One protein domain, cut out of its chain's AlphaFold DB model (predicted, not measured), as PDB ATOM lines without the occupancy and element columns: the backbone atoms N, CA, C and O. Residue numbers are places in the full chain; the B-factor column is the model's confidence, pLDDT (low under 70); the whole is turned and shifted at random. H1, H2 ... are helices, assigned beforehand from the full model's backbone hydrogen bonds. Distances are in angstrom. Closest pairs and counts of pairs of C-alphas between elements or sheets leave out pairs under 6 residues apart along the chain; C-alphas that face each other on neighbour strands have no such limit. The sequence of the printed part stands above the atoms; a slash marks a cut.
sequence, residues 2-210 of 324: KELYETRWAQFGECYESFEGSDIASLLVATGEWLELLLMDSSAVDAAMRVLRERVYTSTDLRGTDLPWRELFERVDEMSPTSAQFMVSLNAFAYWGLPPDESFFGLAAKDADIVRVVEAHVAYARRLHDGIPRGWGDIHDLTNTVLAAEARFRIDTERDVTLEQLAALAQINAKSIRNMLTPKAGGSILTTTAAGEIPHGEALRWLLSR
ATOM      1  N   LYS A   2      56.218 108.404 144.156       69.62
ATOM      2  CA  LYS A   2      56.470 109.583 143.303       69.62
ATOM      3  C   LYS A   2      57.944 109.700 142.877       69.62
ATOM      4  O   LYS A   2      58.234 109.794 141.697       69.62
ATOM      5  N   GLU A   3      58.858 109.521 143.827       80.50
ATOM      6  CA  GLU A   3      60.309 109.493 143.583       80.50
ATOM      7  C   GLU A   3      60.755 108.376 142.615       80.50
ATOM      8  O   GLU A   3      61.616 108.594 141.769       80.50
ATOM      9  N   LEU A   4      60.137 107.187 142.680       83.25
ATOM     10  CA  LEU A   4      60.443 106.077 141.768       83.25
ATOM     11  C   LEU A   4      59.939 106.366 140.347       83.25
ATOM     12  O   LEU A   4      60.635 106.054 139.384       83.25
ATOM     13  N   TYR A   5      58.747 106.958 140.224       85.12
ATOM     14  CA  TYR A   5      58.215 107.421 138.944       85.12
ATOM     15  C   TYR A   5      59.135 108.478 138.325       85.12
ATOM     16  O   TYR A   5      59.584 108.298 137.199       85.12
ATOM     17  N   GLU A   6      59.475 109.528 139.077       82.31
ATOM     18  CA  GLU A   6      60.333 110.626 138.611       82.31
ATOM     19  C   GLU A   6      61.717 110.118 138.198       82.31
ATOM     20  O   GLU A   6      62.213 110.481 137.133       82.31
ATOM     21  N   THR A   7      62.300 109.206 138.982       88.31
ATOM     22  CA  THR A   7      63.588 108.579 138.656       88.31
ATOM     23  C   THR A   7      63.513 107.797 137.348       88.31
ATOM     24  O   THR A   7      64.364 107.970 136.479       88.31
ATOM     25  N   ARG A   8      62.493 106.945 137.172       88.50
ATOM     26  CA  ARG A   8      62.339 106.152 135.942       88.50
ATOM     27  C   ARG A   8      62.028 107.018 134.731       88.50
ATOM     28  O   ARG A   8      62.521 106.720 133.656       88.50
ATOM     29  N   TRP A   9      61.235 108.070 134.901       83.31
ATOM     30  CA  TRP A   9      60.926 109.012 133.831       83.31
ATOM     31  C   TRP A   9      62.175 109.772 133.373       83.31
ATOM     32  O   TRP A   9      62.420 109.882 132.175       83.31
ATOM     33  N   ALA A  10      62.998 110.243 134.316       83.25
ATOM     34  CA  ALA A  10      64.264 110.900 134.002       83.25
ATOM     35  C   ALA A  10      65.229 109.950 133.275       83.25
ATOM     36  O   ALA A  10      65.725 110.284 132.205       83.25
ATOM     37  N   GLN A  11      65.418 108.737 133.804       87.38
ATOM     38  CA  GLN A  11      66.268 107.718 133.179       87.38
ATOM     39  C   GLN A  11      65.762 107.306 131.793       87.38
ATOM     40  O   GLN A  11      66.554 107.123 130.876       87.38
ATOM     41  N   PHE A  12      64.443 107.188 131.624       86.44
ATOM     42  CA  PHE A  12      63.844 106.954 130.317       86.44
ATOM     43  C   PHE A  12      64.203 108.081 129.349       86.44
ATOM     44  O   PHE A  12      64.705 107.796 128.273       86.44
ATOM     45  N   GLY A  13      64.029 109.345 129.743       81.19
ATOM     46  CA  GLY A  13      64.385 110.490 128.901       81.19
ATOM     47  C   GLY A  13      65.873 110.567 128.535       81.19
ATOM     48  O   GLY A  13      66.200 111.040 127.453       81.19
ATOM     49  N   GLU A  14      66.771 110.089 129.402       82.06
ATOM     50  CA  GLU A  14      68.217 110.032 129.137       82.06
ATOM     51  C   GLU A  14      68.616 108.897 128.182       82.06
ATOM     52  O   GLU A  14      69.580 109.039 127.433       82.06
ATOM     53  N   CYS A  15      67.909 107.765 128.229       78.25
ATOM     54  CA  CYS A  15      68.229 106.573 127.438       78.25
ATOM     55  C   CYS A  15      67.360 106.405 126.187       78.25
ATOM     56  O   CYS A  15      67.650 105.534 125.368       78.25
ATOM     57  N   TYR A  16      66.270 107.159 126.061       78.44
ATOM     58  CA  TYR A  16      65.360 107.043 124.932       78.44
ATOM     59  C   TYR A  16      65.975 107.684 123.691       78.44
ATOM     60  O   TYR A  16      66.126 108.901 123.589       78.44
ATOM     61  N   GLU A  17      66.286 106.840 122.721       71.50
ATOM     62  CA  GLU A  17      66.588 107.243 121.358       71.50
ATOM     63  C   GLU A  17      65.269 107.198 120.565       71.50
ATOM     64  O   GLU A  17      64.445 106.310 120.767       71.50
ATOM     65  N   SER A  18      65.014 108.197 119.711       66.50
ATOM     66  CA  SER A  18      63.713 108.409 119.046       66.50
ATOM     67  C   SER A  18      63.430 107.418 117.900       66.50
ATOM     68  O   SER A  18      63.046 107.830 116.801       66.50
ATOM     69  N   PHE A  19      63.593 106.122 118.158       74.38
ATOM     70  CA  PHE A  19      63.490 105.042 117.181       74.38
ATOM     71  C   PHE A  19      62.106 104.981 116.525       74.38
ATOM     72  O   PHE A  19      61.984 105.106 115.310       74.38
ATOM     73  N   GLU A  20      61.029 104.947 117.312       79.19
ATOM     74  CA  GLU A  20      59.667 104.855 116.775       79.19
ATOM     75  C   GLU A  20      59.237 106.120 116.021       79.19
ATOM     76  O   GLU A  20      58.346 106.076 115.174       79.19
ATOM     77  N   GLY A  21      59.872 107.261 116.306       79.81
ATOM     78  CA  GLY A  21      59.662 108.488 115.539       79.81
ATOM     79  C   GLY A  21      60.103 108.342 114.084       79.81
ATOM     80  O   GLY A  21      59.409 108.835 113.192       79.81
ATOM     81  N   SER A  22      61.204 107.620 113.854       82.06
ATOM     82  CA  SER A  22      61.693 107.280 112.516       82.06
ATOM     83  C   SER A  22      60.722 106.346 111.795       82.06
ATOM     84  O   SER A  22      60.326 106.629 110.664       82.06
ATOM     85  N   ASP A  23      60.243 105.296 112.467       87.69
ATOM     86  CA  ASP A  23      59.277 104.353 111.893       87.69
ATOM     87  C   ASP A  23      57.988 105.067 111.461       87.69
ATOM     88  O   ASP A  23      57.518 104.898 110.333       87.69
ATOM     89  N   ILE A  24      57.439 105.933 112.321       86.12
ATOM     90  CA  ILE A  24      56.247 106.731 112.003       86.12
ATOM     91  C   ILE A  24      56.514 107.690 110.836       86.12
ATOM     92  O   ILE A  24      55.661 107.828 109.958       86.12
ATOM     93  N   ALA A  25      57.682 108.335 110.788       84.62
ATOM     94  CA  ALA A  25      58.057 109.175 109.654       84.62
ATOM     95  C   ALA A  25      58.135 108.362 108.350       84.62
ATOM     96  O   ALA A  25      57.598 108.797 107.330       84.62
ATOM     97  N   SER A  26      58.705 107.154 108.392       87.81
ATOM     98  CA  SER A  26      58.789 106.260 107.231       87.81
ATOM     99  C   SER A  26      57.404 105.859 106.703       87.81
ATOM    100  O   SER A  26      57.183 105.833 105.492       87.81
ATOM    101  N   LEU A  27      56.431 105.644 107.597       90.56
ATOM    102  CA  LEU A  27      55.039 105.367 107.231       90.56
ATOM    103  C   LEU A  27      54.354 106.574 106.584       90.56
ATOM    104  O   LEU A  27      53.576 106.413 105.639       90.56
ATOM    105  N   LEU A  28      54.643 107.787 107.058       89.88
ATOM    106  CA  LEU A  28      54.138 109.018 106.445       89.88
ATOM    107  C   LEU A  28      54.718 109.204 105.040       89.88
ATOM    108  O   LEU A  28      53.979 109.559 104.123       89.88
ATOM    109  N   VAL A  29      56.003 108.896 104.844       91.38
ATOM    110  CA  VAL A  29      56.621 108.908 103.511       91.38
ATOM    111  C   VAL A  29      55.955 107.878 102.602       91.38
ATOM    112  O   VAL A  29      55.461 108.259 101.544       91.38
ATOM    113  N   ALA A  30      55.836 106.618 103.033       93.00
ATOM    114  CA  ALA A  30      55.169 105.563 102.263       93.00
ATOM    115  C   ALA A  30      53.717 105.929 101.893       93.00
ATOM    116  O   ALA A  30      53.244 105.610 100.801       93.00
ATOM    117  N   THR A  31      53.022 106.662 102.771       93.00
ATOM    118  CA  THR A  31      51.686 107.205 102.486       93.00
ATOM    119  C   THR A  31      51.714 108.175 101.306       93.00
ATOM    120  O   THR A  31      50.892 108.051 100.399       93.00
ATOM    121  N   GLY A  32      52.660 109.117 101.289       94.31
ATOM    122  CA  GLY A  32      52.830 110.050 100.174       94.31
ATOM    123  C   GLY A  32      53.172 109.335  98.868       94.31
ATOM    124  O   GLY A  32      52.531 109.587  97.852       94.31
ATOM    125  N   GLU A  33      54.095 108.371  98.910       93.94
ATOM    126  CA  GLU A  33      54.466 107.548  97.746       93.94
ATOM    127  C   GLU A  33      53.260 106.814  97.155       93.94
ATOM    128  O   GLU A  33      53.059 106.775  95.940       93.94
ATOM    129  N   TRP A  34      52.418 106.250  98.019       94.50
ATOM    130  CA  TRP A  34      51.211 105.567  97.583       94.50
ATOM    131  C   TRP A  34      50.177 106.524  96.978       94.50
ATOM    132  O   TRP A  34      49.543 106.185  95.977       94.50
ATOM    133  N   LEU A  35      50.027 107.729  97.536       95.75
ATOM    134  CA  LEU A  35      49.149 108.755  96.972       95.75
ATOM    135  C   LEU A  35      49.621 109.227  95.590       95.75
ATOM    136  O   LEU A  35      48.775 109.451  94.725       95.75
ATOM    137  N   GLU A  36      50.933 109.320  95.341       94.94
ATOM    138  CA  GLU A  36      51.474 109.624  94.002       94.94
ATOM    139  C   GLU A  36      51.049 108.582  92.972       94.94
ATOM    140  O   GLU A  36      50.579 108.936  91.887       94.94
ATOM    141  N   LEU A  37      51.145 107.300  93.331       94.75
ATOM    142  CA  LEU A  37      50.708 106.205  92.465       94.75
ATOM    143  C   LEU A  37      49.195 106.220  92.229       94.75
ATOM    144  O   LEU A  37      48.745 105.931  91.123       94.75
ATOM    145  N   LEU A  38      48.410 106.538  93.262       96.44
ATOM    146  CA  LEU A  38      46.953 106.511  93.195       96.44
ATOM    147  C   LEU A  38      46.378 107.681  92.391       96.44
ATOM    148  O   LEU A  38      45.456 107.489  91.601       96.44
ATOM    149  N   LEU A  39      46.878 108.892  92.637       96.50
ATOM    150  CA  LEU A  39      46.304 110.120  92.089       96.50
ATOM    151  C   LEU A  39      46.919 110.506  90.743       96.50
ATOM    152  O   LEU A  39      46.266 111.205  89.972       96.50
ATOM    153  N   MET A  40      48.151 110.066  90.458       95.12
ATOM    154  CA  MET A  40      48.915 110.458  89.265       95.12
ATOM    155  C   MET A  40      49.026 111.988  89.088       95.12
ATOM    156  O   MET A  40      49.201 112.483  87.976       95.12
ATOM    157  N   ASP A  41      48.928 112.733  90.192       94.75
ATOM    158  CA  ASP A  41      48.968 114.192  90.247       94.75
ATOM    159  C   ASP A  41      49.907 114.628  91.375       94.75
ATOM    160  O   ASP A  41      49.528 114.704  92.548       94.75
ATOM    161  N   SER A  42      51.156 114.921  91.012       92.56
ATOM    162  CA  SER A  42      52.180 115.343  91.967       92.56
ATOM    163  C   SER A  42      51.824 116.651  92.678       92.56
ATOM    164  O   SER A  42      52.210 116.823  93.828       92.56
ATOM    165  N   SER A  43      51.066 117.560  92.050       92.88
ATOM    166  CA  SER A  43      50.676 118.823  92.687       92.88
ATOM    167  C   SER A  43      49.612 118.599  93.760       92.88
ATOM    168  O   SER A  43      49.695 119.193  94.836       92.88
ATOM    169  N   ALA A  44      48.640 117.723  93.492       94.56
ATOM    170  CA  ALA A  44      47.627 117.347  94.472       94.56
ATOM    171  C   ALA A  44      48.241 116.606  95.670       94.56
ATOM    172  O   ALA A  44      47.876 116.880  96.816       94.56
ATOM    173  N   VAL A  45      49.198 115.704  95.423       96.25
ATOM    174  CA  VAL A  45      49.899 114.990  96.501       96.25
ATOM    175  C   VAL A  45      50.764 115.933  97.325       96.25
ATOM    176  O   VAL A  45      50.707 115.871  98.550       96.25
ATOM    177  N   ASP A  46      51.497 116.848  96.689       93.75
ATOM    178  CA  ASP A  46      52.312 117.839  97.397       93.75
ATOM    179  C   ASP A  46      51.453 118.690  98.345       93.75
ATOM    180  O   ASP A  46      51.768 118.836  99.529       93.75
ATOM    181  N   ALA A  47      50.293 119.158  97.869       92.25
ATOM    182  CA  ALA A  47      49.332 119.887  98.690       92.25
ATOM    183  C   ALA A  47      48.807 119.045  99.870       92.25
ATOM    184  O   ALA A  47      48.768 119.529 101.005       92.25
ATOM    185  N   ALA A  48      48.435 117.783  99.633       93.94
ATOM    186  CA  ALA A  48      47.936 116.887 100.677       93.94
ATOM    187  C   ALA A  48      49.002 116.587 101.745       93.94
ATOM    188  O   ALA A  48      48.734 116.686 102.946       93.94
ATOM    189  N   MET A  49      50.223 116.269 101.316       92.88
ATOM    190  CA  MET A  49      51.330 115.923 102.204       92.88
ATOM    191  C   MET A  49      51.819 117.121 103.023       92.88
ATOM    192  O   MET A  49      52.196 116.946 104.181       92.88
ATOM    193  N   ARG A  50      51.744 118.349 102.492       89.88
ATOM    194  CA  ARG A  50      52.000 119.573 103.274       89.88
ATOM    195  C   ARG A  50      51.001 119.755 104.407       89.88
ATOM    196  O   ARG A  50      51.414 119.964 105.545       89.88
ATOM    197  N   VAL A  51      49.704 119.622 104.118       89.25
ATOM    198  CA  VAL A  51      48.663 119.700 105.155       89.25
ATOM    199  C   VAL A  51      48.885 118.616 106.208       89.25
ATOM    200  O   VAL A  51      48.795 118.888 107.404       89.25
ATOM    201  N   LEU A  52      49.216 117.395 105.781       88.81
ATOM    202  CA  LEU A  52      49.529 116.307 106.702       88.81
ATOM    203  C   LEU A  52      50.728 116.656 107.590       88.81
ATOM    204  O   LEU A  52      50.657 116.484 108.806       88.81
ATOM    205  N   ARG A  53      51.801 117.205 107.013       85.69
ATOM    206  CA  ARG A  53      52.984 117.633 107.761       85.69
ATOM    207  C   ARG A  53      52.650 118.671 108.827       85.69
ATOM    208  O   ARG A  53      53.050 118.485 109.970       85.69
ATOM    209  N   GLU A  54      51.901 119.716 108.488       83.94
ATOM    210  CA  GLU A  54      51.500 120.761 109.445       83.94
ATOM    211  C   GLU A  54      50.673 120.209 110.611       83.94
ATOM    212  O   GLU A  54      50.711 120.735 111.722       83.94
ATOM    213  N   ARG A  55      49.907 119.138 110.373       83.44
ATOM    214  CA  ARG A  55      49.116 118.477 111.419       83.44
ATOM    215  C   ARG A  55      49.934 117.535 112.280       83.44
ATOM    216  O   ARG A  55      49.641 117.396 113.464       83.44
ATOM    217  N   VAL A  56      50.927 116.879 111.694       80.12
ATOM    218  CA  VAL A  56      51.750 115.898 112.396       80.12
ATOM    219  C   VAL A  56      52.889 116.572 113.164       80.12
ATOM    220  O   VAL A  56      53.213 116.127 114.263       80.12
ATOM    221  N   TYR A  57      53.467 117.653 112.648       78.94
ATOM    222  CA  TYR A  57      54.616 118.337 113.240       78.94
ATOM    223  C   TYR A  57      54.206 119.720 113.757       78.94
ATOM    224  O   TYR A  57      53.808 120.596 112.997       78.94
ATOM    225  N   THR A  58      54.327 119.937 115.066       62.62
ATOM    226  CA  THR A  58      53.790 121.112 115.774       62.62
ATOM    227  C   THR A  58      54.546 122.429 115.557       62.62
ATOM    228  O   THR A  58      54.084 123.455 116.051       62.62
ATOM    229  N   SER A  59      55.685 122.457 114.849       57.53
ATOM    230  CA  SER A  59      56.559 123.649 114.826       57.53
ATOM    231  C   SER A  59      57.192 124.044 113.488       57.53
ATOM    232  O   SER A  59      58.210 124.735 113.492       57.53
ATOM    233  N   THR A  60      56.625 123.677 112.340       56.91
ATOM    234  CA  THR A  60      57.149 124.186 111.060       56.91
ATOM    235  C   THR A  60      56.138 125.107 110.398       56.91
ATOM    236  O   THR A  60      55.153 124.653 109.827       56.91
ATOM    237  N   ASP A  61      56.386 126.418 110.464       59.84
ATOM    238  CA  ASP A  61      55.739 127.347 109.545       59.84
ATOM    239  C   ASP A  61      56.283 127.066 108.139       59.84
ATOM    240  O   ASP A  61      57.405 127.444 107.806       59.84
ATOM    241  N   LEU A  62      55.515 126.335 107.332       65.19
ATOM    242  CA  LEU A  62      55.890 126.003 105.958       65.19
ATOM    243  C   LEU A  62      55.619 127.160 104.983       65.19
ATOM    244  O   LEU A  62      55.906 127.028 103.790       65.19
ATOM    245  N   ARG A  63      55.084 128.301 105.451       60.03
ATOM    246  CA  ARG A  63      54.755 129.444 104.587       60.03
ATOM    247  C   ARG A  63      56.007 129.950 103.867       60.03
ATOM    248  O   ARG A  63      56.977 130.372 104.485       60.03
ATOM    249  N   GLY A  64      55.960 129.919 102.535       62.47
ATOM    250  CA  GLY A  64      57.059 130.350 101.664       62.47
ATOM    251  C   GLY A  64      58.114 129.278 101.367       62.47
ATOM    252  O   GLY A  64      59.080 129.576 100.671       62.47
ATOM    253  N   THR A  65      57.942 128.046 101.857       74.00
ATOM    254  CA  THR A  65      58.824 126.923 101.513       74.00
ATOM    255  C   THR A  65      58.329 126.245 100.237       74.00
ATOM    256  O   THR A  65      57.281 125.607 100.257       74.00
ATOM    257  N   ASP A  66      59.095 126.330  99.149       81.00
ATOM    258  CA  ASP A  66      58.769 125.708  97.849       81.00
ATOM    259  C   ASP A  66      59.380 124.300  97.685       81.00
ATOM    260  O   ASP A  66      59.565 123.796  96.583       81.00
ATOM    261  N   LEU A  67      59.759 123.661  98.798       84.88
ATOM    262  CA  LEU A  67      60.376 122.332  98.776       84.88
ATOM    263  C   LEU A  67      59.335 121.258  98.447       84.88
ATOM    264  O   LEU A  67      58.255 121.310  99.042       84.88
ATOM    265  N   PRO A  68      59.652 120.266  97.597       89.81
ATOM    266  CA  PRO A  68      58.804 119.099  97.382       89.81
ATOM    267  C   PRO A  68      58.480 118.384  98.693       89.81
ATOM    268  O   PRO A  68      59.305 118.346  99.610       89.81
ATOM    269  N   TRP A  69      57.307 117.755  98.770       90.62
ATOM    270  CA  TRP A  69      56.848 117.113  99.996       90.62
ATOM    271  C   TRP A  69      57.854 116.099 100.556       90.62
ATOM    272  O   TRP A  69      58.060 116.093 101.764       90.62
ATOM    273  N   ARG A  70      58.549 115.311  99.722       89.75
ATOM    274  CA  ARG A  70      59.595 114.376 100.187       89.75
ATOM    275  C   ARG A  70      60.672 115.065 101.012       89.75
ATOM    276  O   ARG A  70      60.946 114.637 102.126       89.75
ATOM    277  N   GLU A  71      61.212 116.174 100.515       86.88
ATOM    278  CA  GLU A  71      62.263 116.922 101.209       86.88
ATOM    279  C   GLU A  71      61.767 117.501 102.540       86.88
ATOM    280  O   GLU A  71      62.530 117.628 103.501       86.88
ATOM    281  N   LEU A  72      60.470 117.815 102.639       83.56
ATOM    282  CA  LEU A  72      59.869 118.230 103.904       83.56
ATOM    283  C   LEU A  72      59.903 117.096 104.940       83.56
ATOM    284  O   LEU A  72      60.131 117.366 106.117       83.56
ATOM    285  N   PHE A  73      59.689 115.850 104.516       82.25
ATOM    286  CA  PHE A  73      59.708 114.660 105.370       82.25
ATOM    287  C   PHE A  73      61.087 113.998 105.499       82.25
ATOM    288  O   PHE A  73      61.195 113.047 106.255       82.25
ATOM    289  N   GLU A  74      62.134 114.478 104.825       75.75
ATOM    290  CA  GLU A  74      63.521 114.017 105.027       75.75
ATOM    291  C   GLU A  74      64.260 114.844 106.090       75.75
ATOM    292  O   GLU A  74      65.156 114.346 106.764       75.75
ATOM    293  N   ARG A  75      63.850 116.098 106.320       66.06
ATOM    294  CA  ARG A  75      64.430 117.001 107.338       66.06
ATOM    295  C   ARG A  75      63.963 116.695 108.774       66.06
ATOM    296  O   ARG A  75      63.677 117.612 109.541       66.06
ATOM    297  N   VAL A  76      63.814 115.418 109.129       57.31
ATOM    298  CA  VAL A  76      63.177 114.960 110.387       57.31
ATOM    299  C   VAL A  76      64.109 115.019 111.596       57.31
ATOM    300  O   VAL A  76      63.623 114.960 112.721       57.31
ATOM    301  N   ASP A  77      65.416 115.200 111.390       53.00
ATOM    302  CA  ASP A  77      66.440 115.100 112.445       53.00
ATOM    303  C   ASP A  77      66.217 116.023 113.660       53.00
ATOM    304  O   ASP A  77      66.765 115.771 114.731       53.00
ATOM    305  N   GLU A  78      65.385 117.065 113.548       51.75
ATOM    306  CA  GLU A  78      65.128 118.010 114.643       51.75
ATOM    307  C   GLU A  78      63.736 117.875 115.292       51.75
ATOM    308  O   GLU A  78      63.489 118.489 116.332       51.75
ATOM    309  N   MET A  79      62.804 117.095 114.723       57.53
ATOM    310  CA  MET A  79      61.408 117.087 115.183       57.53
ATOM    311  C   MET A  79      60.741 115.713 115.083       57.53
ATOM    312  O   MET A  79      60.544 115.183 113.994       57.53
ATOM    313  N   SER A  80      60.282 115.184 116.219       66.38
ATOM    314  CA  SER A  80      59.487 113.952 116.255       66.38
ATOM    315  C   SER A  80      58.015 114.236 115.894       66.38
ATOM    316  O   SER A  80      57.459 115.227 116.385       66.38
ATOM    317  N   PRO A  81      57.360 113.402 115.062       72.62
ATOM    318  CA  PRO A  81      55.918 113.464 114.837       72.62
ATOM    319  C   PRO A  81      55.143 113.540 116.157       72.62
ATOM    320  O   PRO A  81      55.445 112.822 117.107       72.62
ATOM    321  N   THR A  82      54.074 114.330 116.219       69.12
ATOM    322  CA  THR A  82      53.175 114.351 117.389       69.12
ATOM    323  C   THR A  82      52.641 112.943 117.661       69.12
ATOM    324  O   THR A  82      52.654 112.476 118.792       69.12
ATOM    325  N   SER A  83      52.290 112.201 116.608       68.06
ATOM    326  CA  SER A  83      51.902 110.789 116.698       68.06
ATOM    327  C   SER A  83      52.997 109.868 117.248       68.06
ATOM    328  O   SER A  83      52.659 108.829 117.806       68.06
ATOM    329  N   ALA A  84      54.281 110.226 117.163       78.56
ATOM    330  CA  ALA A  84      55.361 109.441 117.756       78.56
ATOM    331  C   ALA A  84      55.394 109.558 119.286       78.56
ATOM    332  O   ALA A  84      55.825 108.621 119.950       78.56
ATOM    333  N   GLN A  85      54.853 110.631 119.875       77.75
ATOM    334  CA  GLN A  85      54.746 110.763 121.336       77.75
ATOM    335  C   GLN A  85      53.850 109.672 121.947       77.75
ATOM    336  O   GLN A  85      54.109 109.205 123.056       77.75
ATOM    337  N   PHE A  86      52.864 109.183 121.184       82.56
ATOM    338  CA  PHE A  86      52.114 107.973 121.521       82.56
ATOM    339  C   PHE A  86      53.034 106.776 121.768       82.56
ATOM    340  O   PHE A  86      52.926 106.088 122.781       82.56
ATOM    341  N   MET A  87      53.935 106.536 120.815       85.62
ATOM    342  CA  MET A  87      54.831 105.390 120.805       85.62
ATOM    343  C   MET A  87      55.900 105.529 121.883       85.62
ATOM    344  O   MET A  87      56.179 104.553 122.564       85.62
ATOM    345  N   VAL A  88      56.394 106.749 122.124       85.25
ATOM    346  CA  VAL A  88      57.273 107.079 123.259       85.25
ATOM    347  C   VAL A  88      56.604 106.683 124.579       85.25
ATOM    348  O   VAL A  88      57.197 105.997 125.410       85.25
ATOM    349  N   SER A  89      55.342 107.079 124.775       85.88
ATOM    350  CA  SER A  89      54.589 106.742 125.986       85.88
ATOM    351  C   SER A  89      54.360 105.233 126.121       85.88
ATOM    352  O   SER A  89      54.514 104.664 127.205       85.88
ATOM    353  N   LEU A  90      54.049 104.560 125.013       89.75
ATOM    354  CA  LEU A  90      53.864 103.114 124.980       89.75
ATOM    355  C   LEU A  90      55.171 102.353 125.262       89.75
ATOM    356  O   LEU A  90      55.151 101.341 125.962       89.75
ATOM    357  N   ASN A  91      56.305 102.862 124.779       92.19
ATOM    358  CA  ASN A  91      57.646 102.352 125.052       92.19
ATOM    359  C   ASN A  91      57.989 102.483 126.548       92.19
ATOM    360  O   ASN A  91      58.367 101.500 127.193       92.19
ATOM    361  N   ALA A  92      57.748 103.661 127.134       90.94
ATOM    362  CA  ALA A  92      57.897 103.895 128.568       90.94
ATOM    363  C   ALA A  92      57.033 102.926 129.396       90.94
ATOM    364  O   ALA A  92      57.490 102.342 130.385       90.94
ATOM    365  N   PHE A  93      55.795 102.683 128.971       93.25
ATOM    366  CA  PHE A  93      54.938 101.676 129.586       93.25
ATOM    367  C   PHE A  93      55.530 100.264 129.479       93.25
ATOM    368  O   PHE A  93      55.677  99.571 130.491       93.25
ATOM    369  N   ALA A  94      55.926  99.848 128.276       95.31
ATOM    370  CA  ALA A  94      56.431  98.510 128.010       95.31
ATOM    371  C   ALA A  94      57.711  98.199 128.802       95.31
ATOM    372  O   ALA A  94      57.760  97.218 129.552       95.31
ATOM    373  N   TYR A  95      58.738  99.038 128.696       94.19
ATOM    374  CA  TYR A  95      60.073  98.711 129.206       94.19
ATOM    375  C   TYR A  95      60.352  99.259 130.605       94.19
ATOM    376  O   TYR A  95      61.095  98.642 131.369       94.19
ATOM    377  N   TRP A  96      59.703 100.362 130.981       93.62
ATOM    378  CA  TRP A  96      59.926 101.028 132.268       93.62
ATOM    379  C   TRP A  96      58.777 100.834 133.257       93.62
ATOM    380  O   TRP A  96      58.903 101.197 134.432       93.62
ATOM    381  N   GLY A  97      57.668 100.228 132.818       92.62
ATOM    382  CA  GLY A  97      56.502  99.974 133.661       92.62
ATOM    383  C   GLY A  97      55.786 101.255 134.099       92.62
ATOM    384  O   GLY A  97      55.094 101.249 135.122       92.62
ATOM    385  N   LEU A  98      56.010 102.356 133.376       89.62
ATOM    386  CA  LEU A  98      55.412 103.664 133.628       89.62
ATOM    387  C   LEU A  98      53.947 103.682 133.158       89.62
ATOM    388  O   LEU A  98      53.593 102.940 132.246       89.62
ATOM    389  N   PRO A  99      53.061 104.482 133.767       84.50
ATOM    390  CA  PRO A  99      51.717 104.670 133.228       84.50
ATOM    391  C   PRO A  99      51.779 105.345 131.846       84.50
ATOM    392  O   PRO A  99      52.568 106.276 131.670       84.50
ATOM    393  N   PRO A 100      50.959 104.910 130.874       77.06
ATOM    394  CA  PRO A 100      50.822 105.625 129.612       77.06
ATOM    395  C   PRO A 100      50.160 106.995 129.830       77.06
ATOM    396  O   PRO A 100      49.379 107.183 130.765       77.06
ATOM    397  N   ASP A 101      50.473 107.948 128.955       71.62
ATOM    398  CA  ASP A 101      49.922 109.299 128.984       71.62
ATOM    399  C   ASP A 101      48.478 109.292 128.465       71.62
ATOM    400  O   ASP A 101      48.215 109.131 127.274       71.62
ATOM    401  N   GLU A 102      47.532 109.494 129.383       64.31
ATOM    402  CA  GLU A 102      46.094 109.462 129.115       64.31
ATOM    403  C   GLU A 102      45.612 110.608 128.195       64.31
ATOM    404  O   GLU A 102      44.499 110.550 127.660       64.31
ATOM    405  N   SER A 103      46.421 111.658 128.011       60.81
ATOM    406  CA  SER A 103      46.009 112.905 127.356       60.81
ATOM    407  C   SER A 103      46.120 112.890 125.826       60.81
ATOM    408  O   SER A 103      45.461 113.687 125.156       60.81
ATOM    409  N   PHE A 104      46.892 111.963 125.253       55.47
ATOM    410  CA  PHE A 104      47.427 112.135 123.900       55.47
ATOM    411  C   PHE A 104      46.430 111.894 122.746       55.47
ATOM    412  O   PHE A 104      46.588 112.444 121.659       55.47
ATOM    413  N   PHE A 105      45.363 111.120 122.975       57.69
ATOM    414  CA  PHE A 105      44.329 110.820 121.959       57.69
ATOM    415  C   PHE A 105      42.900 110.853 122.503       57.69
ATOM    416  O   PHE A 105      41.980 110.338 121.867       57.69
ATOM    417  N   GLY A 106      42.696 111.387 123.711       62.28
ATOM    418  CA  GLY A 106      41.393 111.300 124.380       62.28
ATOM    419  C   GLY A 106      40.908 109.854 124.560       62.28
ATOM    420  O   GLY A 106      39.705 109.609 124.615       62.28
ATOM    421  N   LEU A 107      41.836 108.889 124.617       63.06
ATOM    422  CA  LEU A 107      41.534 107.463 124.782       63.06
ATOM    423  C   LEU A 107      41.042 107.141 126.199       63.06
ATOM    424  O   LEU A 107      40.422 106.099 126.413       63.06
ATOM    425  N   ALA A 108      41.297 108.027 127.163       61.38
ATOM    426  CA  ALA A 108      40.771 107.915 128.512       61.38
ATOM    427  C   ALA A 108      39.391 108.579 128.624       61.38
ATOM    428  O   ALA A 108      39.234 109.782 128.403       61.38
ATOM    429  N   ALA A 109      38.379 107.804 129.024       59.94
ATOM    430  CA  ALA A 109      37.133 108.388 129.512       59.94
ATOM    431  C   ALA A 109      37.372 109.006 130.900       59.94
ATOM    432  O   ALA A 109      38.132 108.452 131.692       59.94
ATOM    433  N   LYS A 110      36.685 110.117 131.207       58.88
ATOM    434  CA  LYS A 110      36.858 110.883 132.460       58.88
ATOM    435  C   LYS A 110      36.740 110.046 133.746       58.88
ATOM    436  O   LYS A 110      37.357 110.409 134.736       58.88
ATOM    437  N   ASP A 111      36.037 108.912 133.696       60.22
ATOM    438  CA  ASP A 111      35.819 108.003 134.832       60.22
ATOM    439  C   ASP A 111      36.320 106.569 134.567       60.22
ATOM    440  O   ASP A 111      35.897 105.615 135.223       60.22
ATOM    441  N   ALA A 112      37.184 106.366 133.566       65.75
ATOM    442  CA  ALA A 112      37.685 105.032 133.252       65.75
ATOM    443  C   ALA A 112      38.637 104.516 134.340       65.75
ATOM    444  O   ALA A 112      39.526 105.225 134.816       65.75
ATOM    445  N   ASP A 113      38.491 103.241 134.694       81.00
ATOM    446  CA  ASP A 113      39.513 102.493 135.425       81.00
ATOM    447  C   ASP A 113      40.827 102.477 134.618       81.00
ATOM    448  O   ASP A 113      40.808 102.269 133.402       81.00
ATOM    449  N   ILE A 114      41.966 102.682 135.289       80.31
ATOM    450  CA  ILE A 114      43.298 102.748 134.669       80.31
ATOM    451  C   ILE A 114      43.608 101.493 133.852       80.31
ATOM    452  O   ILE A 114      44.209 101.587 132.787       80.31
ATOM    453  N   VAL A 115      43.128 100.323 134.284       87.00
ATOM    454  CA  VAL A 115      43.300  99.074 133.529       87.00
ATOM    455  C   VAL A 115      42.659  99.173 132.147       87.00
ATOM    456  O   VAL A 115      43.288  98.799 131.161       87.00
ATOM    457  N   ARG A 116      41.442  99.725 132.059       85.19
ATOM    458  CA  ARG A 116      40.742  99.929 130.781       85.19
ATOM    459  C   ARG A 116      41.430 100.975 129.917       85.19
ATOM    460  O   ARG A 116      41.445 100.838 128.698       85.19
ATOM    461  N   VAL A 117      41.992 102.013 130.534       82.88
ATOM    462  CA  VAL A 117      42.755 103.034 129.807       82.88
ATOM    463  C   VAL A 117      43.997 102.412 129.177       82.88
ATOM    464  O   VAL A 117      44.206 102.572 127.977       82.88
ATOM    465  N   VAL A 118      44.780 101.649 129.943       88.38
ATOM    466  CA  VAL A 118      45.963 100.937 129.432       88.38
ATOM    467  C   VAL A 118      45.571  99.939 128.342       88.38
ATOM    468  O   VAL A 118      46.196  99.920 127.284       88.38
ATOM    469  N   GLU A 119      44.504  99.163 128.549       91.00
ATOM    470  CA  GLU A 119      43.984  98.230 127.543       91.00
ATOM    471  C   GLU A 119      43.648  98.948 126.231       91.00
ATOM    472  O   GLU A 119      44.050  98.498 125.160       91.00
ATOM    473  N   ALA A 120      42.972 100.099 126.305       87.19
ATOM    474  CA  ALA A 120      42.628 100.900 125.136       87.19
ATOM    475  C   ALA A 120      43.866 101.452 124.411       87.19
ATOM    476  O   ALA A 120      43.878 101.480 123.179       87.19
ATOM    477  N   HIS A 121      44.911 101.849 125.146       87.44
ATOM    478  CA  HIS A 121      46.176 102.308 124.560       87.44
ATOM    479  C   HIS A 121      46.884 101.174 123.816       87.44
ATOM    480  O   HIS A 121      47.219 101.321 122.642       87.44
ATOM    481  N   VAL A 122      47.042 100.015 124.457       93.44
ATOM    482  CA  VAL A 122      47.666  98.837 123.836       93.44
ATOM    483  C   VAL A 122      46.859  98.369 122.619       93.44
ATOM    484  O   VAL A 122      47.424  98.131 121.554       93.44
ATOM    485  N   ALA A 123      45.529  98.325 122.727       92.69
ATOM    486  CA  ALA A 123      44.650  97.959 121.617       92.69
ATOM    487  C   ALA A 123      44.701  98.970 120.461       92.69
ATOM    488  O   ALA A 123      44.598  98.588 119.294       92.69
ATOM    489  N   TYR A 124      44.859 100.267 120.745       90.56
ATOM    490  CA  TYR A 124      45.070 101.272 119.705       90.56
ATOM    491  C   TYR A 124      46.385 101.027 118.958       90.56
ATOM    492  O   TYR A 124      46.380 101.011 117.730       90.56
ATOM    493  N   ALA A 125      47.471 100.748 119.679       92.12
ATOM    494  CA  ALA A 125      48.768 100.453 119.080       92.12
ATOM    495  C   ALA A 125      48.742  99.186 118.210       92.12
ATOM    496  O   ALA A 125      49.261  99.191 117.097       92.12
ATOM    497  N   ARG A 126      48.059  98.129 118.673       95.62
ATOM    498  CA  ARG A 126      47.812  96.917 117.879       95.62
ATOM    499  C   ARG A 126      47.039  97.226 116.596       95.62
ATOM    500  O   ARG A 126      47.459  96.809 115.528       95.62
ATOM    501  N   ARG A 127      45.953  98.003 116.672       94.25
ATOM    502  CA  ARG A 127      45.184  98.398 115.476       94.25
ATOM    503  C   ARG A 127      46.001  99.238 114.499       94.25
ATOM    504  O   ARG A 127      45.841  99.064 113.297       94.25
ATOM    505  N   LEU A 128      46.844 100.139 115.007       90.81
ATOM    506  CA  LEU A 128      47.777 100.894 114.176       90.81
ATOM    507  C   LEU A 128      48.713  99.930 113.442       90.81
ATOM    508  O   LEU A 128      48.793 100.003 112.224       90.81
ATOM    509  N   HIS A 129      49.350  99.004 114.167       94.69
ATOM    510  CA  HIS A 129      50.265  98.006 113.603       94.69
ATOM    511  C   HIS A 129      49.600  97.112 112.550       94.69
ATOM    512  O   HIS A 129      50.101  97.003 111.435       94.69
ATOM    513  N   ASP A 130      48.437  96.542 112.868       95.44
ATOM    514  CA  ASP A 130      47.693  95.654 111.966       95.44
ATOM    515  C   ASP A 130      47.170  96.388 110.716       95.44
ATOM    516  O   ASP A 130      46.917  95.766 109.682       95.44
ATOM    517  N   GLY A 131      46.992  97.709 110.809       94.50
ATOM    518  CA  GLY A 131      46.568  98.568 109.707       94.50
ATOM    519  C   GLY A 131      47.686  98.943 108.731       94.50
ATOM    520  O   GLY A 131      47.382  99.484 107.668       94.50
ATOM    521  N   ILE A 132      48.955  98.670 109.055       93.94
ATOM    522  CA  ILE A 132      50.089  99.004 108.182       93.94
ATOM    523  C   ILE A 132      50.100  98.055 106.972       93.94
ATOM    524  O   ILE A 132      50.173  96.833 107.144       93.94
ATOM    525  N   PRO A 133      50.066  98.573 105.728       93.00
ATOM    526  CA  PRO A 133      50.176  97.725 104.551       93.00
ATOM    527  C   PRO A 133      51.522  96.994 104.498       93.00
ATOM    528  O   PRO A 133      52.568  97.516 104.879       93.00
ATOM    529  N   ARG A 134      51.518  95.758 103.988       90.06
ATOM    530  CA  ARG A 134      52.744  94.953 103.889       90.06
ATOM    531  C   ARG A 134      53.798  95.663 103.039       90.06
ATOM    532  O   ARG A 134      53.521  96.037 101.903       90.06
ATOM    533  N   GLY A 135      55.011  95.763 103.579       87.19
ATOM    534  CA  GLY A 135      56.153  96.386 102.911       87.19
ATOM    535  C   GLY A 135      56.223  97.906 103.054       87.19
ATOM    536  O   GLY A 135      57.080  98.512 102.421       87.19
ATOM    537  N   TRP A 136      55.343  98.524 103.848       90.19
ATOM    538  CA  TRP A 136      55.419  99.954 104.139       90.19
ATOM    539  C   TRP A 136      56.354 100.239 105.307       90.19
ATOM    540  O   TRP A 136      56.144  99.716 106.401       90.19
ATOM    541  N   GLY A 137      57.310 101.137 105.064       82.06
ATOM    542  CA  GLY A 137      58.243 101.634 106.070       82.06
ATOM    543  C   GLY A 137      59.228 100.583 106.587       82.06
ATOM    544  O   GLY A 137      59.088  99.382 106.345       82.06
ATOM    545  N   ASP A 138      60.226 101.057 107.326       84.12
ATOM    546  CA  ASP A 138      60.924 100.218 108.297       84.12
ATOM    547  C   ASP A 138      60.189 100.406 109.624       84.12
ATOM    548  O   ASP A 138      60.093 101.521 110.126       84.12
ATOM    549  N   ILE A 139      59.541  99.347 110.108       89.62
ATOM    550  CA  ILE A 139      58.631  99.401 111.266       89.62
ATOM    551  C   ILE A 139      59.092  98.475 112.390       89.62
ATOM    552  O   ILE A 139      58.270  97.927 113.139       89.62
ATOM    553  N   HIS A 140      60.392  98.181 112.434       88.94
ATOM    554  CA  HIS A 140      60.951  97.214 113.367       88.94
ATOM    555  C   HIS A 140      60.718  97.626 114.823       88.94
ATOM    556  O   HIS A 140      60.201  96.827 115.612       88.94
ATOM    557  N   ASP A 141      61.041  98.871 115.164       89.81
ATOM    558  CA  ASP A 141      60.985  99.370 116.534       89.81
ATOM    559  C   ASP A 141      59.541  99.594 116.980       89.81
ATOM    560  O   ASP A 141      59.156  99.184 118.078       89.81
ATOM    561  N   LEU A 142      58.687 100.083 116.081       91.81
ATOM    562  CA  LEU A 142      57.242 100.144 116.276       91.81
ATOM    563  C   LEU A 142      56.676  98.751 116.565       91.81
ATOM    564  O   LEU A 142      55.939  98.572 117.536       91.81
ATOM    565  N   THR A 143      57.038  97.744 115.762       94.38
ATOM    566  CA  THR A 143      56.573  96.361 115.954       94.38
ATOM    567  C   THR A 143      57.011  95.813 117.312       94.38
ATOM    568  O   THR A 143      56.196  95.224 118.029       94.38
ATOM    569  N   ASN A 144      58.275  96.024 117.690       94.69
ATOM    570  CA  ASN A 144      58.803  95.583 118.978       94.69
ATOM    571  C   ASN A 144      58.083  96.265 120.143       94.69
ATOM    572  O   ASN A 144      57.660  95.581 121.073       94.69
ATOM    573  N   THR A 145      57.885  97.580 120.085       95.06
ATOM    574  CA  THR A 145      57.199  98.335 121.139       95.06
ATOM    575  C   THR A 145      55.739  97.910 121.290       95.06
ATOM    576  O   THR A 145      55.279  97.732 122.417       95.06
ATOM    577  N   VAL A 146      55.019  97.639 120.194       96.75
ATOM    578  CA  VAL A 146      53.650  97.092 120.261       96.75
ATOM    579  C   VAL A 146      53.640  95.713 120.926       96.75
ATOM    580  O   VAL A 146      52.875  95.492 121.866       96.75
ATOM    581  N   LEU A 147      54.509  94.793 120.494       98.19
ATOM    582  CA  LEU A 147      54.599  93.450 121.082       98.19
ATOM    583  C   LEU A 147      54.994  93.489 122.564       98.19
ATOM    584  O   LEU A 147      54.423  92.757 123.375       98.19
ATOM    585  N   ALA A 148      55.942  94.349 122.933       97.94
ATOM    586  CA  ALA A 148      56.390  94.518 124.308       97.94
ATOM    587  C   ALA A 148      55.289  95.112 125.196       97.94
ATOM    588  O   ALA A 148      55.097  94.653 126.323       97.94
ATOM    589  N   ALA A 149      54.528  96.088 124.697       97.19
ATOM    590  CA  ALA A 149      53.407  96.675 125.423       97.19
ATOM    591  C   ALA A 149      52.267  95.672 125.638       97.19
ATOM    592  O   ALA A 149      51.697  95.599 126.728       97.19
ATOM    593  N   GLU A 150      51.965  94.833 124.647       98.38
ATOM    594  CA  GLU A 150      51.018  93.733 124.837       98.38
ATOM    595  C   GLU A 150      51.495  92.731 125.875       98.38
ATOM    596  O   GLU A 150      50.736  92.368 126.772       98.38
ATOM    597  N   ALA A 151      52.755  92.302 125.779       98.38
ATOM    598  CA  ALA A 151      53.354  91.391 126.742       98.38
ATOM    599  C   ALA A 151      53.266  91.962 128.160       98.38
ATOM    600  O   ALA A 151      52.847  91.273 129.086       98.38
ATOM    601  N   ARG A 152      53.608  93.246 128.314       97.69
ATOM    602  CA  ARG A 152      53.529  93.988 129.570       97.69
ATOM    603  C   ARG A 152      52.114  93.957 130.134       97.69
ATOM    604  O   ARG A 152      51.920  93.519 131.264       97.69
ATOM    605  N   PHE A 153      51.127  94.366 129.338       97.31
ATOM    606  CA  PHE A 153      49.735  94.392 129.772       97.31
ATOM    607  C   PHE A 153      49.219  92.998 130.140       97.31
ATOM    608  O   PHE A 153      48.557  92.846 131.165       97.31
ATOM    609  N   ARG A 154      49.554  91.967 129.351       97.62
ATOM    610  CA  ARG A 154      49.190  90.571 129.631       97.62
ATOM    611  C   ARG A 154      49.803  90.091 130.947       97.62
ATOM    612  O   ARG A 154      49.063  89.633 131.811       97.62
ATOM    613  N   ILE A 155      51.103  90.292 131.163       96.31
ATOM    614  CA  ILE A 155      51.778  89.917 132.416       96.31
ATOM    615  C   ILE A 155      51.164  90.634 133.618       96.31
ATOM    616  O   ILE A 155      50.860  89.989 134.621       96.31
ATOM    617  N   ASP A 156      50.927  91.938 133.506       94.56
ATOM    618  CA  ASP A 156      50.350  92.737 134.586       94.56
ATOM    619  C   ASP A 156      48.868  92.423 134.839       94.56
ATOM    620  O   ASP A 156      48.313  92.892 135.829       94.56
ATOM    621  N   THR A 157      48.194  91.705 133.934       94.31
ATOM    622  CA  THR A 157      46.797  91.243 134.058       94.31
ATOM    623  C   THR A 157      46.690  89.728 134.243       94.31
ATOM    624  O   THR A 157      45.613  89.171 134.046       94.31
ATOM    625  N   GLU A 158      47.788  89.070 134.630       95.62
ATOM    626  CA  GLU A 158      47.851  87.625 134.904       95.62
ATOM    627  C   GLU A 158      47.498  86.738 133.696       95.62
ATOM    628  O   GLU A 158      46.943  85.649 133.831       95.62
ATOM    629  N   ARG A 159      47.831  87.198 132.487       97.06
ATOM    630  CA  ARG A 159      47.624  86.467 131.230       97.06
ATOM    631  C   ARG A 159      48.942  85.943 130.670       97.06
ATOM    632  O   ARG A 159      49.979  86.605 130.755       97.06
ATOM    633  N   ASP A 160      48.868  84.770 130.052       98.25
ATOM    634  CA  ASP A 160      49.978  84.140 129.331       98.25
ATOM    635  C   ASP A 160      50.441  85.013 128.161       98.25
ATOM    636  O   ASP A 160      49.687  85.867 127.694       98.25
ATOM    637  N   VAL A 161      51.673  84.819 127.692       98.19
ATOM    638  CA  VAL A 161      52.287  85.629 126.625       98.19
ATOM    639  C   VAL A 161      52.855  84.758 125.517       98.19
ATOM    640  O   VAL A 161      53.330  83.654 125.767       98.19
ATOM    641  N   THR A 162      52.863  85.251 124.282       97.94
ATOM    642  CA  THR A 162      53.538  84.532 123.193       97.94
ATOM    643  C   THR A 162      55.061  84.621 123.321       97.94
ATOM    644  O   THR A 162      55.614  85.443 124.059       97.94
ATOM    645  N   LEU A 163      55.758  83.778 122.560       97.25
ATOM    646  CA  LEU A 163      57.214  83.800 122.459       97.25
ATOM    647  C   LEU A 163      57.723  85.162 121.971       97.25
ATOM    648  O   LEU A 163      58.669  85.706 122.538       97.25
ATOM    649  N   GLU A 164      57.095  85.710 120.933       97.62
ATOM    650  CA  GLU A 164      57.445  86.991 120.319       97.62
ATOM    651  C   GLU A 164      57.184  88.157 121.279       97.62
ATOM    652  O   GLU A 164      58.031  89.036 121.419       97.62
ATOM    653  N   GLN A 165      56.058  88.120 121.998       98.31
ATOM    654  CA  GLN A 165      55.710  89.089 123.039       98.31
ATOM    655  C   GLN A 165      56.756  89.101 124.162       98.31
ATOM    656  O   GLN A 165      57.278  90.160 124.522       98.31
ATOM    657  N   LEU A 166      57.119  87.927 124.690       98.00
ATOM    658  CA  LEU A 166      58.126  87.831 125.748       98.00
ATOM    659  C   LEU A 166      59.514  88.276 125.269       98.00
ATOM    660  O   LEU A 166      60.238  88.939 126.012       98.00
ATOM    661  N   ALA A 167      59.884  87.920 124.037       97.31
ATOM    662  CA  ALA A 167      61.149  88.314 123.431       97.31
ATOM    663  C   ALA A 167      61.267  89.839 123.304       97.31
ATOM    664  O   ALA A 167      62.268  90.405 123.748       97.31
ATOM    665  N   ALA A 168      60.219  90.483 122.778       97.44
ATOM    666  CA  ALA A 168      60.145  91.932 122.644       97.44
ATOM    667  C   ALA A 168      60.279  92.615 124.011       97.44
ATOM    668  O   ALA A 168      61.198  93.403 124.210       97.44
ATOM    669  N   LEU A 169      59.459  92.232 124.998       97.56
ATOM    670  CA  LEU A 169      59.494  92.832 126.340       97.56
ATOM    671  C   LEU A 169      60.844  92.672 127.048       97.56
ATOM    672  O   LEU A 169      61.288  93.567 127.765       97.56
ATOM    673  N   ALA A 170      61.502  91.530 126.861       95.44
ATOM    674  CA  ALA A 170      62.805  91.258 127.454       95.44
ATOM    675  C   ALA A 170      63.986  91.852 126.670       95.44
ATOM    676  O   ALA A 170      65.129  91.694 127.125       95.44
ATOM    677  N   GLN A 171      63.709  92.498 125.531       93.81
ATOM    678  CA  GLN A 171      64.676  93.073 124.596       93.81
ATOM    679  C   GLN A 171      65.730  92.053 124.154       93.81
ATOM    680  O   GLN A 171      66.937  92.296 124.182       93.81
ATOM    681  N   ILE A 172      65.274  90.852 123.794       93.56
ATOM    682  CA  ILE A 172      66.132  89.797 123.253       93.56
ATOM    683  C   ILE A 172      65.499  89.169 122.019       93.56
ATOM    684  O   ILE A 172      64.296  89.221 121.801       93.56
ATOM    685  N   ASN A 173      66.321  88.513 121.207       93.00
ATOM    686  CA  ASN A 173      65.834  87.853 120.005       93.00
ATOM    687  C   ASN A 173      64.852  86.710 120.347       93.00
ATOM    688  O   ASN A 173      65.124  85.889 121.226       93.00
ATOM    689  N   ALA A 174      63.770  86.584 119.576       93.06
ATOM    690  CA  ALA A 174      62.810  85.478 119.648       93.06
ATOM    691  C   ALA A 174      63.477  84.087 119.621       93.06
ATOM    692  O   ALA A 174      63.062  83.158 120.314       93.06
ATOM    693  N   LYS A 175      64.578  83.932 118.877       93.94
ATOM    694  CA  LYS A 175      65.389  82.707 118.859       93.94
ATOM    695  C   LYS A 175      65.954  82.355 120.240       93.94
ATOM    696  O   LYS A 175      66.044  81.174 120.563       93.94
ATOM    697  N   SER A 176      66.308  83.343 121.058       92.56
ATOM    698  CA  SER A 176      66.799  83.121 122.420       92.56
ATOM    699  C   SER A 176      65.706  82.554 123.322       92.56
ATOM    700  O   SER A 176      65.969  81.576 124.015       92.56
ATOM    701  N   ILE A 177      64.475  83.079 123.249       94.56
ATOM    702  CA  ILE A 177      63.324  82.496 123.960       94.56
ATOM    703  C   ILE A 177      63.037  81.082 123.443       94.56
ATOM    704  O   ILE A 177      62.882  80.153 124.231       94.56
ATOM    705  N   ARG A 178      63.077  80.867 122.122       94.31
ATOM    706  CA  ARG A 178      62.902  79.532 121.525       94.31
ATOM    707  C   ARG A 178      63.909  78.518 122.075       94.31
ATOM    708  O   ARG A 178      63.537  77.401 122.407       94.31
ATOM    709  N   ASN A 179      65.167  78.920 122.238       93.00
ATOM    710  CA  ASN A 179      66.205  78.072 122.823       93.00
ATOM    711  C   ASN A 179      65.973  77.752 124.311       93.00
ATOM    712  O   ASN A 179      66.513  76.756 124.791       93.00
ATOM    713  N   MET A 180      65.229  78.593 125.040       92.88
ATOM    714  CA  MET A 180      64.848  78.363 126.442       92.88
ATOM    715  C   MET A 180      63.672  77.388 126.573       92.88
ATOM    716  O   MET A 180      63.579  76.700 127.587       92.88
ATOM    717  N   LEU A 181      62.818  77.312 125.546       91.88
ATOM    718  CA  LEU A 181      61.720  76.348 125.439       91.88
ATOM    719  C   LEU A 181      62.198  74.951 125.025       91.88
ATOM    720  O   LEU A 181      61.565  73.953 125.359       91.88
ATOM    721  N   THR A 182      63.317  74.860 124.303       89.56
ATOM    722  CA  THR A 182      63.890  73.570 123.905       89.56
ATOM    723  C   THR A 182      64.402  72.803 125.132       89.56
ATOM    724  O   THR A 182      65.248  73.329 125.863       89.56
ATOM    725  N   PRO A 183      63.975  71.544 125.347       84.38
ATOM    726  CA  PRO A 183      64.477  70.721 126.442       84.38
ATOM    727  C   PRO A 183      65.996  70.524 126.358       84.38
ATOM    728  O   PRO A 183      66.528  70.149 125.310       84.38
ATOM    729  N   LYS A 184      66.702  70.738 127.472       79.81
ATOM    730  CA  LYS A 184      68.115  70.366 127.645       79.81
ATOM    731  C   LYS A 184      68.248  69.327 128.760       79.81
ATOM    732  O   LYS A 184      67.271  68.999 129.433       79.81
ATOM    733  N   ALA A 185      69.453  68.790 128.964       62.88
ATOM    734  CA  ALA A 185      69.740  67.956 130.130       62.88
ATOM    735  C   ALA A 185      69.461  68.776 131.409       62.88
ATOM    736  O   ALA A 185      70.211  69.697 131.719       62.88
ATOM    737  N   GLY A 186      68.342  68.489 132.084       70.12
ATOM    738  CA  GLY A 186      67.820  69.278 133.211       70.12
ATOM    739  C   GLY A 186      66.432  69.907 133.001       70.12
ATOM    740  O   GLY A 186      65.906  70.489 133.942       70.12
ATOM    741  N   GLY A 187      65.823  69.765 131.816       79.69
ATOM    742  CA  GLY A 187      64.519  70.352 131.473       79.69
ATOM    743  C   GLY A 187      64.633  71.581 130.564       79.69
ATOM    744  O   GLY A 187      65.723  71.933 130.108       79.69
ATOM    745  N   SER A 188      63.499  72.206 130.247       83.06
ATOM    746  CA  SER A 188      63.453  73.529 129.613       83.06
ATOM    747  C   SER A 188      63.422  74.622 130.689       83.06
ATOM    748  O   SER A 188      62.968  74.385 131.807       83.06
ATOM    749  N   ILE A 189      63.946  75.811 130.374       86.12
ATOM    750  CA  ILE A 189      63.931  76.964 131.299       86.12
ATOM    751  C   ILE A 189      62.537  77.594 131.342       86.12
ATOM    752  O   ILE A 189      62.132  78.113 132.376       86.12
ATOM    753  N   LEU A 190      61.855  77.575 130.197       91.50
ATOM    754  CA  LEU A 190      60.484  78.030 130.025       91.50
ATOM    755  C   LEU A 190      59.636  76.871 129.490       91.50
ATOM    756  O   LEU A 190      60.157  75.986 128.798       91.50
ATOM    757  N   THR A 191      58.332  76.891 129.748       93.56
ATOM    758  CA  THR A 191      57.367  75.954 129.160       93.56
ATOM    759  C   THR A 191      56.315  76.678 128.324       93.56
ATOM    760  O   THR A 191      56.216  77.906 128.351       93.56
ATOM    761  N   THR A 192      55.544  75.915 127.543       94.81
ATOM    762  CA  THR A 192      54.360  76.426 126.846       94.81
ATOM    763  C   THR A 192      53.096  75.704 127.289       94.81
ATOM    764  O   THR A 192      53.107  74.509 127.587       94.81
ATOM    765  N   THR A 193      51.982  76.426 127.273       94.38
ATOM    766  CA  THR A 193      50.635  75.883 127.401       94.38
ATOM    767  C   THR A 193      50.237  75.100 126.152       94.38
ATOM    768  O   THR A 193      50.925  75.111 125.127       94.38
ATOM    769  N   ALA A 194      49.072  74.449 126.204       91.00
ATOM    770  CA  ALA A 194      48.482  73.784 125.043       91.00
ATOM    771  C   ALA A 194      48.214  74.744 123.865       91.00
ATOM    772  O   ALA A 194      48.197  74.306 122.719       91.00
ATOM    773  N   ALA A 195      48.044  76.044 124.138       92.38
ATOM    774  CA  ALA A 195      47.878  77.080 123.120       92.38
ATOM    775  C   ALA A 195      49.213  77.563 122.518       92.38
ATOM    776  O   ALA A 195      49.211  78.411 121.630       92.38
ATOM    777  N   GLY A 196      50.354  77.043 122.988       93.19
ATOM    778  CA  GLY A 196      51.683  77.474 122.548       93.19
ATOM    779  C   GLY A 196      52.170  78.777 123.193       93.19
ATOM    780  O   GLY A 196      53.184  79.319 122.761       93.19
ATOM    781  N   GLU A 197      51.483  79.276 124.223       96.75
ATOM    782  CA  GLU A 197      51.864  80.486 124.965       96.75
ATOM    783  C   GLU A 197      52.686  80.141 126.210       96.75
ATOM    784  O   GLU A 197      52.594  79.038 126.737       96.75
ATOM    785  N   ILE A 198      53.488  81.076 126.701       97.31
ATOM    786  CA  ILE A 198      54.306  80.927 127.904       97.31
ATOM    787  C   ILE A 198      53.457  81.338 129.117       97.31
ATOM    788  O   ILE A 198      52.957  82.470 129.131       97.31
ATOM    789  N   PRO A 199      53.307  80.468 130.137       97.12
ATOM    790  CA  PRO A 199      52.488  80.763 131.307       97.12
ATOM    791  C   PRO A 199      52.899  82.058 132.016       97.12
ATOM    792  O   PRO A 199      54.087  82.254 132.304       97.12
ATOM    793  N   HIS A 200      51.925  82.896 132.385       93.88
ATOM    794  CA  HIS A 200      52.134  84.171 133.091       93.88
ATOM    795  C   HIS A 200      53.140  84.051 134.247       93.88
ATOM    796  O   HIS A 200      54.132  84.777 134.300       93.88
ATOM    797  N   GLY A 201      52.899  83.113 135.170       90.31
ATOM    798  CA  GLY A 201      53.699  82.988 136.389       90.31
ATOM    799  C   GLY A 201      55.132  82.518 136.129       90.31
ATOM    800  O   GLY A 201      56.028  82.753 136.939       90.31
ATOM    801  N   GLU A 202      55.383  81.847 135.006       92.81
ATOM    802  CA  GLU A 202      56.726  81.451 134.592       92.81
ATOM    803  C   GLU A 202      57.451  82.608 133.900       92.81
ATOM    804  O   GLU A 202      58.561  82.962 134.304       92.81
ATOM    805  N   ALA A 203      56.783  83.267 132.947       95.25
ATOM    806  CA  ALA A 203      57.297  84.453 132.274       95.25
ATOM    807  C   ALA A 203      57.632  85.577 133.267       95.25
ATOM    808  O   ALA A 203      58.727  86.132 133.215       95.25
ATOM    809  N   LEU A 204      56.739  85.873 134.221       94.31
ATOM    810  CA  LEU A 204      56.960  86.909 135.230       94.31
ATOM    811  C   LEU A 204      58.145  86.577 136.146       94.31
ATOM    812  O   LEU A 204      58.990  87.439 136.374       94.31
ATOM    813  N   ARG A 205      58.256  85.336 136.644       92.19
ATOM    814  CA  ARG A 205      59.408  84.922 137.472       92.19
ATOM    815  C   ARG A 205      60.725  85.073 136.720       92.19
ATOM    816  O   ARG A 205      61.699  85.567 137.282       92.19
ATOM    817  N   TRP A 206      60.746  84.673 135.452       93.69
ATOM    818  CA  TRP A 206      61.923  84.820 134.607       93.69
ATOM    819  C   TRP A 206      62.259  86.296 134.352       93.69
ATOM    820  O   TRP A 206      63.411  86.686 134.527       93.69
ATOM    821  N   LEU A 207      61.272  87.138 134.036       93.31
ATOM    822  CA  LEU A 207      61.464  88.582 133.863       93.31
ATOM    823  C   LEU A 207      62.014  89.239 135.135       93.31
ATOM    824  O   LEU A 207      62.990  89.976 135.058       93.31
ATOM    825  N   LEU A 208      61.459  88.921 136.308       91.56
ATOM    826  CA  LEU A 208      61.903  89.465 137.599       91.56
ATOM    827  C   LEU A 208      63.339  89.077 137.977       91.56
ATOM    828  O   LEU A 208      63.977  89.797 138.739       91.56
ATOM    829  N   SER A 209      63.866  87.972 137.440       90.38
ATOM    830  CA  SER A 209      65.277  87.602 137.627       90.38
ATOM    831  C   SER A 209      66.258  88.444 136.800       90.38
ATOM    832  O   SER A 209      67.469  88.321 136.984       90.38
ATOM    833  N   ARG A 210      65.769  89.290 135.883       90.00
ATOM    834  CA  ARG A 210      66.595  90.118 134.995       90.00
ATOM    835  C   ARG A 210      66.755  91.520 135.574       90.00
ATOM    836  O   ARG A 210      65.770  92.208 135.812       90.00
TER     837      ARG A 210
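Overview. This is residues 2 to 210 of the 324 residues of the protein "Unannotated protein" of freshwater metagenome (UniProt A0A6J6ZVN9). What does the model look like at first sight? It is a long body of helices: H5, H6 and H8 pack on H7 as a core, and H2 runs out from it to a small lobe where H3 and H4 pack on H2. H9, H10 and the loop of residues 182 to 199 lie at the other end, and H1 packs on residues 92 to 96 of H5. What is it made of, and how large is it? The printed part has 209 residues with ten named helices, H1 to H10 in order, and no named strand: all helix, mostly crossed. It is only just compact, close to loose, with a radius of gyration of the C-alphas of 20.0 A and spans of 68 by 40 by 32 A.

Arrangement. How do the first helices stand? H1, residues 2 to 15, touches H5, residues 82 to 96, with residues 8 to 12 alone, closest at the C-alphas of Arg 8 and Trp 96, 6.8 A. H2, residues 19 to 39, forms a helical hairpin with H3, residues 42 to 56, at a shallow tilt of 28 degrees, closest at C-alphas 36 and 42, 6.1 A. H4, residues 69 to 74, touches H3, closest at C-alphas 69 and 46, 5.3 A. Which helix is the hub? H7, residues 140 to 156, touches five helices, among them H5, closest at C-alphas 149 and 94, 4.4 A, and H2, closest at C-alphas 142 and 20, 5.3 A. H6, residues 114 to 130, forms a helical hairpin with H7, closest at C-alphas 125 and 146, 6.0 A. H8, residues 163 to 169, is about perpendicular to H7 at 84 degrees, with closest C-alphas 169 and 148 at 4.1 A. What follows? H9, residues 174 to 181, touches H8, closest at C-alphas 174 and 167, 5.0 A. H10, residues 200 to 208, touches H7, closest at C-alphas 200 and 155, 5.8 A. Are the backbones helical? Every O i to N i+4 pair is within hydrogen-bond range in the named helices but H5, with 9 of 11.

Along the chain. Where does H1 begin? C-alpha 2 is at (56.470, 109.583, 143.303). Which helices are long? H2 measures 30.8 A, ending with C-alpha 39 at (46.304, 110.120, 92.089); H6 measures 24.2 A and H7 24.1 A.

Size, cuts and confidence. How far does it reach? The two farthest C-alphas, those of Gly 64 and Ala 185, are 69.7 A apart. Which links are long? Those from H3 to H4, H5 to H6 and H9 to H10; the printed part has no cut. Where is confidence low? Residues 58 to 64 and 102 to 112 are among those with pLDDT under 70.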